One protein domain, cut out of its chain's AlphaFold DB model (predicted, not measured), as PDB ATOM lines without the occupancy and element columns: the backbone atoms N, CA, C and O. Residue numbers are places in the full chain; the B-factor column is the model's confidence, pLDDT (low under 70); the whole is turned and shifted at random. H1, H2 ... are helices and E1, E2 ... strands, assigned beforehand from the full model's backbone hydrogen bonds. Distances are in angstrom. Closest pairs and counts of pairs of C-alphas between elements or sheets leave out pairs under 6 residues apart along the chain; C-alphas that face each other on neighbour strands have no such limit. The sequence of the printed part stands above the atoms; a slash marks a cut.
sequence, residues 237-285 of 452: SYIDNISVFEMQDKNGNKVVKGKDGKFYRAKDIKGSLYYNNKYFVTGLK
ATOM      1  N   SER A 237      47.069 -18.166  16.577       82.56
ATOM      2  CA  SER A 237      48.434 -18.315  16.060       82.56
ATOM      3  C   SER A 237      48.579 -19.577  15.204       82.56
ATOM      4  O   SER A 237      49.180 -19.533  14.132       82.56
ATOM      5  N   TYR A 238      47.982 -20.694  15.624       81.00
ATOM      6  CA  TYR A 238      47.957 -21.919  14.825       81.00
ATOM      7  C   TYR A 238      47.239 -21.712  13.480       81.00
ATOM      8  O   TYR A 238      47.775 -22.081  12.439       81.00
ATOM      9  N   ILE A 239      46.079 -21.047  13.480       78.38
ATOM     10  CA  ILE A 239      45.314 -20.728  12.261       78.38
ATOM     11  C   ILE A 239      46.084 -19.771  11.339       78.38
ATOM     12  O   ILE A 239      46.140 -20.011  10.136       78.38
ATOM     13  N   ASP A 240      46.708 -18.724  11.881       74.00
ATOM     14  CA  ASP A 240      47.483 -17.751  11.096       74.00
ATOM     15  C   ASP A 240      48.715 -18.394  10.426       74.00
ATOM     16  O   ASP A 240      49.150 -17.944   9.364       74.00
ATOM     17  N   ASN A 241      49.264 -19.456  11.026       68.44
ATOM     18  CA  ASN A 241      50.412 -20.204  10.504       68.44
ATOM     19  C   ASN A 241      50.018 -21.390   9.601       68.44
ATOM     20  O   ASN A 241      50.888 -21.993   8.965       68.44
ATOM     21  N   ILE A 242      48.725 -21.721   9.495       69.75
ATOM     22  CA  ILE A 242      48.245 -22.713   8.533       69.75
ATOM     23  C   ILE A 242      48.277 -22.102   7.127       69.75
ATOM     24  O   ILE A 242      47.441 -21.297   6.727       69.75
ATOM     25  N   SER A 243      49.226 -22.572   6.324       57.22
ATOM     26  CA  SER A 243      49.352 -22.289   4.886       57.22
ATOM     27  C   SER A 243      48.403 -23.138   4.014       57.22
ATOM     28  O   SER A 243      48.505 -23.118   2.790       57.22
ATOM     29  N   VAL A 244      47.478 -23.884   4.637       54.44
ATOM     30  CA  VAL A 244      46.680 -24.964   4.015       54.44
ATOM     31  C   VAL A 244      45.221 -24.572   3.742       54.44
ATOM     32  O   VAL A 244      44.503 -25.317   3.079       54.44
ATOM     33  N   PHE A 245      44.756 -23.390   4.164       60.31
ATOM     34  CA  PHE A 245      43.462 -22.904   3.680       60.31
ATOM     35  C   PHE A 245      43.613 -22.449   2.230       60.31
ATOM     36  O   PHE A 245      44.015 -21.321   1.941       60.31
ATOM     37  N   GLU A 246      43.292 -23.348   1.302       64.19
ATOM     38  CA  GLU A 246      43.081 -22.995  -0.093       64.19
ATOM     39  C   GLU A 246      41.858 -22.089  -0.162       64.19
ATOM     40  O   GLU A 246      40.716 -22.540  -0.230       64.19
ATOM     41  N   MET A 247      42.097 -20.783  -0.093       68.88
ATOM     42  CA  MET A 247      41.045 -19.814  -0.327       68.88
ATOM     43  C   MET A 247      40.572 -20.001  -1.761       68.88
ATOM     44  O   MET A 247      41.376 -20.030  -2.694       68.88
ATOM     45  N   GLN A 248      39.270 -20.183  -1.927       77.69
ATOM     46  CA  GLN A 248      38.645 -20.318  -3.231       77.69
ATOM     47  C   GLN A 248      37.833 -19.063  -3.526       77.69
ATOM     48  O   GLN A 248      37.270 -18.440  -2.622       77.69
ATOM     49  N   ASP A 249      37.790 -18.661  -4.793       77.50
ATOM     50  CA  ASP A 249      36.795 -17.689  -5.229       77.50
ATOM     51  C   ASP A 249      35.382 -18.301  -5.167       77.50
ATOM     52  O   ASP A 249      35.198 -19.500  -4.964       77.50
ATOM     53  N   LYS A 250      34.357 -17.473  -5.379       79.38
ATOM     54  CA  LYS A 250      32.944 -17.895  -5.430       79.38
ATOM     55  C   LYS A 250      32.637 -19.015  -6.442       79.38
ATOM     56  O   LYS A 250      31.545 -19.568  -6.407       79.38
ATOM     57  N   ASN A 251      33.573 -19.324  -7.340       79.62
ATOM     58  CA  ASN A 251      33.454 -20.349  -8.369       79.62
ATOM     59  C   ASN A 251      34.333 -21.583  -8.067       79.62
ATOM     60  O   ASN A 251      34.504 -22.427  -8.944       79.62
ATOM     61  N   GLY A 252      34.927 -21.677  -6.871       79.00
ATOM     62  CA  GLY A 252      35.752 -22.812  -6.447       79.00
ATOM     63  C   GLY A 252      37.210 -22.779  -6.926       79.00
ATOM     64  O   GLY A 252      37.942 -23.754  -6.752       79.00
ATOM     65  N   ASN A 253      37.681 -21.689  -7.545       81.69
ATOM     66  CA  ASN A 253      39.070 -21.617  -8.014       81.69
ATOM     67  C   ASN A 253      40.011 -21.191  -6.890       81.69
ATOM     68  O   ASN A 253      39.774 -20.170  -6.249       81.69
ATOM     69  N   LYS A 254      41.141 -21.889  -6.735       82.00
ATOM     70  CA  LYS A 254      42.193 -21.529  -5.772       82.00
ATOM     71  C   LYS A 254      42.737 -20.117  -6.036       82.00
ATOM     72  O   LYS A 254      43.182 -19.805  -7.149       82.00
ATOM     73  N   VAL A 255      42.751 -19.286  -4.999       82.81
ATOM     74  CA  VAL A 255      43.333 -17.942  -4.991       82.81
ATOM     75  C   VAL A 255      44.502 -17.856  -4.010       82.81
ATOM     76  O   VAL A 255      44.572 -18.574  -3.019       82.81
ATOM     77  N   VAL A 256      45.445 -16.970  -4.308       83.06
ATOM     78  CA  VAL A 256      46.652 -16.683  -3.527       83.06
ATOM     79  C   VAL A 256      46.694 -15.195  -3.186       83.06
ATOM     80  O   VAL A 256      46.180 -14.364  -3.939       83.06
ATOM     81  N   LYS A 257      47.299 -14.844  -2.050       81.81
ATOM     82  CA  LYS A 257      47.430 -13.450  -1.611       81.81
ATOM     83  C   LYS A 257      48.577 -12.756  -2.357       81.81
ATOM     84  O   LYS A 257      49.712 -13.224  -2.327       81.81
ATOM     85  N   GLY A 258      48.274 -11.655  -3.034       78.44
ATOM     86  CA  GLY A 258      49.235 -10.778  -3.693       78.44
ATOM     87  C   GLY A 258      49.986  -9.867  -2.713       78.44
ATOM     88  O   GLY A 258      49.630  -9.750  -1.541       78.44
ATOM     89  N   LYS A 259      51.029  -9.190  -3.207       80.31
ATOM     90  CA  LYS A 259      51.887  -8.240  -2.472       80.31
ATOM     91  C   LYS A 259      51.133  -6.998  -1.983       80.31
ATOM     92  O   LYS A 259      51.567  -6.362  -1.034       80.31
ATOM     93  N   ASP A 260      50.007  -6.679  -2.610       81.12
ATOM     94  CA  ASP A 260      49.059  -5.634  -2.208       81.12
ATOM     95  C   ASP A 260      48.050  -6.112  -1.142       81.12
ATOM     96  O   ASP A 260      47.159  -5.363  -0.744       81.12
ATOM     97  N   GLY A 261      48.154  -7.369  -0.703       79.19
ATOM     98  CA  GLY A 261      47.271  -7.986   0.280       79.19
ATOM     99  C   GLY A 261      45.931  -8.493  -0.266       79.19
ATOM    100  O   GLY A 261      45.160  -9.048   0.519       79.19
ATOM    101  N   LYS A 262      45.651  -8.346  -1.570       82.56
ATOM    102  CA  LYS A 262      44.416  -8.831  -2.219       82.56
ATOM    103  C   LYS A 262      44.573 -10.264  -2.727       82.56
ATOM    104  O   LYS A 262      45.686 -10.741  -2.909       82.56
ATOM    105  N   PHE A 263      43.466 -10.961  -2.975       81.81
ATOM    106  CA  PHE A 263      43.486 -12.338  -3.475       81.81
ATOM    107  C   PHE A 263      43.317 -12.395  -4.996       81.81
ATOM    108  O   PHE A 263      42.401 -11.786  -5.547       81.81
ATOM    109  N   TYR A 264      44.182 -13.161  -5.660       82.94
ATOM    110  CA  TYR A 264      44.193 -13.371  -7.110       82.94
ATOM    111  C   TYR A 264      44.276 -14.861  -7.426       82.94
ATOM    112  O   TYR A 264      44.844 -15.624  -6.648       82.94
ATOM    113  N   ARG A 265      43.785 -15.314  -8.584       84.12
ATOM    114  CA  ARG A 265      44.036 -16.704  -9.002       84.12
ATOM    115  C   ARG A 265      45.530 -16.872  -9.261       84.12
ATOM    116  O   ARG A 265      46.135 -16.039  -9.933       84.12
ATOM    117  N   ALA A 266      46.122 -17.969  -8.790       77.62
ATOM    118  CA  ALA A 266      47.566 -18.194  -8.917       77.62
ATOM    119  C   ALA A 266      48.056 -18.094 -10.374       77.62
ATOM    120  O   ALA A 266      49.107 -17.519 -10.635       77.62
ATOM    121  N   LYS A 267      47.256 -18.580 -11.331       76.94
ATOM    122  CA  LYS A 267      47.538 -18.492 -12.772       76.94
ATOM    123  C   LYS A 267      47.602 -17.061 -13.320       76.94
ATOM    124  O   LYS A 267      48.295 -16.841 -14.303       76.94
ATOM    125  N   ASP A 268      46.898 -16.113 -12.702       75.38
ATOM    126  CA  ASP A 268      46.803 -14.736 -13.197       75.38
ATOM    127  C   ASP A 268      48.012 -13.896 -12.760       75.38
ATOM    128  O   ASP A 268      48.362 -12.929 -13.430       75.38
ATOM    129  N   ILE A 269      48.666 -14.269 -11.652       77.38
ATOM    130  CA  ILE A 269      49.853 -13.564 -11.145       77.38
ATOM    131  C   ILE A 269      51.165 -14.327 -11.372       77.38
ATOM    132  O   ILE A 269      52.246 -13.754 -11.212       77.38
ATOM    133  N   LYS A 270      51.117 -15.607 -11.753       76.12
ATOM    134  CA  LYS A 270      52.317 -16.402 -12.041       76.12
ATOM    135  C   LYS A 270      53.064 -15.799 -13.237       76.12
ATOM    136  O   LYS A 270      52.527 -15.733 -14.334       76.12
ATOM    137  N   GLY A 271      54.294 -15.340 -13.005       70.75
ATOM    138  CA  GLY A 271      55.141 -14.677 -14.005       70.75
ATOM    139  C   GLY A 271      54.973 -13.157 -14.083       70.75
ATOM    140  O   GLY A 271      55.892 -12.493 -14.543       70.75
ATOM    141  N   SER A 272      53.865 -12.606 -13.575       73.31
ATOM    142  CA  SER A 272      53.523 -11.180 -13.668       73.31
ATOM    143  C   SER A 272      54.504 -10.244 -12.941       73.31
ATOM    144  O   SER A 272      55.038 -10.571 -11.878       73.31
ATOM    145  N   LEU A 273      54.713  -9.045 -13.497       80.50
ATOM    146  CA  LEU A 273      55.509  -7.986 -12.871       80.50
ATOM    147  C   LEU A 273      54.635  -7.177 -11.903       80.50
ATOM    148  O   LEU A 273      53.528  -6.775 -12.253       80.50
ATOM    149  N   TYR A 274      55.139  -6.900 -10.700       77.94
ATOM    150  CA  TYR A 274      54.465  -6.041  -9.722       77.94
ATOM    151  C   TYR A 274      55.098  -4.646  -9.717       77.94
ATOM    152  O   TYR A 274      56.249  -4.501  -9.303       77.94
ATOM    153  N   TYR A 275      54.361  -3.628 -10.167       77.06
ATOM    154  CA  TYR A 275      54.826  -2.237 -10.206       77.06
ATOM    155  C   TYR A 275      53.672  -1.273  -9.908       77.06
ATOM    156  O   TYR A 275      52.539  -1.510 -10.321       77.06
ATOM    157  N   ASN A 276      53.949  -0.195  -9.169       79.38
ATOM    158  CA  ASN A 276      52.972   0.831  -8.784       79.38
ATOM    159  C   ASN A 276      51.647   0.263  -8.222       79.38
ATOM    160  O   ASN A 276      50.555   0.618  -8.664       79.38
ATOM    161  N   ASN A 277      51.753  -0.673  -7.272       78.50
ATOM    162  CA  ASN A 277      50.613  -1.327  -6.618       78.50
ATOM    163  C   ASN A 277      49.665  -2.108  -7.558       78.50
ATOM    164  O   ASN A 277      48.493  -2.312  -7.235       78.50
ATOM    165  N   LYS A 278      50.160  -2.562  -8.718       77.44
ATOM    166  CA  LYS A 278      49.391  -3.347  -9.690       77.44
ATOM    167  C   LYS A 278      50.224  -4.487 -10.288       77.44
ATOM    168  O   LYS A 278      51.426  -4.348 -10.510       77.44
ATOM    169  N   TYR A 279      49.569  -5.615 -10.558       76.62
ATOM    170  CA  TYR A 279      50.147  -6.747 -11.282       76.62
ATOM    171  C   TYR A 279      49.951  -6.587 -12.796       76.62
ATOM    172  O   TYR A 279      48.836  -6.341 -13.260       76.62
ATOM    173  N   PHE A 280      51.028  -6.757 -13.559       73.31
ATOM    174  CA  PHE A 280      51.037  -6.753 -15.019       73.31
ATOM    175  C   PHE A 280      51.341  -8.160 -15.520       73.31
ATOM    176  O   PHE A 280      52.433  -8.678 -15.286       73.31
ATOM    177  N   VAL A 281      50.381  -8.784 -16.206       66.19
ATOM    178  CA  VAL A 281      50.574 -10.092 -16.840       66.19
ATOM    179  C   VAL A 281      51.651  -9.949 -17.912       66.19
ATOM    180  O   VAL A 281      51.421  -9.395 -18.984       66.19
ATOM    181  N   THR A 282      52.847 -10.441 -17.622       63.16
ATOM    182  CA  THR A 282      53.939 -10.573 -18.584       63.16
ATOM    183  C   THR A 282      53.681 -11.850 -19.375       63.16
ATOM    184  O   THR A 282      54.231 -12.917 -19.113       63.16
ATOM    185  N   GLY A 283      52.816 -11.753 -20.380       56.12
ATOM    186  CA  GLY A 283      52.738 -12.747 -21.451       56.12
ATOM    187  C   GLY A 283      53.981 -12.696 -22.343       56.12
ATOM    188  O   GLY A 283      53.856 -12.592 -23.559       56.12
ATOM    189  N   LEU A 284      55.182 -12.691 -21.756       58.41
ATOM    190  CA  LEU A 284      56.425 -12.746 -22.506       58.41
ATOM    191  C   LEU A 284      56.569 -14.180 -23.023       58.41
ATOM    192  O   LEU A 284      57.036 -15.067 -22.312       58.41
ATOM    193  N   LYS A 285      56.136 -14.409 -24.268       61.78
ATOM    194  CA  LYS A 285      56.723 -15.475 -25.087       61.78
ATOM    195  C   LYS A 285      58.235 -15.250 -25.090       61.78
ATOM    196  O   LYS A 285      58.662 -14.104 -25.201       61.78
TER     197      LYS A 285
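AT A GLANCE: This is residues 237 to 285 of the 452 residues of an uncharacterized protein of Sneathia vaginalis (UniProt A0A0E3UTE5). Two small strand hairpins, E1 with E2 and E3 with E4, follow one another along a loose, elongated model, with the one-turn helix H2 joining them. At one end a free arm, residues 237 to 244, sticks out and holds the short helix H1; at the other end residues 281 to 285 form a tail without a named element. The printed part has 49 residues, with two named helices and four named strands in the order H1, E1, E2, H2, E3, E4; each two-stranded sheet is antiparallel. The class is mixed, helices and strands, with under half of the residues in named elements. The whole is loose, with a radius of gyration of the C-alphas of 12.7 A and spans of 39 by 24 by 17 A.

HOW THE PARTS SIT: E1, residues 255 to 257, and E2, residues 263 to 265, form an antiparallel hairpin, with 137 degrees between their directions. C-alphas 255 and 265 face each other at 4.3 A; N 256 and O 264, 2.8 A apart, and N 264 and O 256, 2.9 A apart, are within hydrogen-bond range. H2, residues 266 to 269, follows E2 directly by a tight link. The closest C-alphas of E1 and H2 are those of Val 256 and Ala 266, 5.7 A apart. E3, residues 273 to 275, and E4, residues 278 to 280, form the second antiparallel hairpin, at 147 degrees. Here N 273 and O 280 are 2.9 A apart and N 280 and O 273 are 2.8 A apart, both within hydrogen-bond range. The closest C-alphas of H2 and E4 are those of Ile 269 and Tyr 279, 6.8 A apart. E1 and E2 are each apart from E3 and E4. H1, residues 237 to 241, is apart from E2, H2, E3 and E4. In H1 every O i to N i+4 pair is within hydrogen-bond range; H2 is too short for such a pair.

IN THESE COORDINATES: E1 measures 7.0 A from first to last C-alpha and E2 7.1 A; C-alpha 255 is at (43.333, -17.942, -4.991). H2 measures 5.6 A, E3 6.4 A and E4 6.5 A, and E4 ends with C-alpha 280 at (51.037, -6.753, -15.019). H1 measures 6.2 A and begins with C-alpha 237 at (48.434, -18.315, 16.060).

THE WHOLE: The two C-alphas farthest apart are those of Ser 237 and Lys 285, 42.1 A. Without residues 237 to 244 the body spans 28 by 23 by 14 A. The printed part has no cut. The link from H1 to E1, 13 residues, is long; the other links are tight. The mean pLDDT of the printed part is 74.9, with residues 241 to 247 and 281 to 285 under 70.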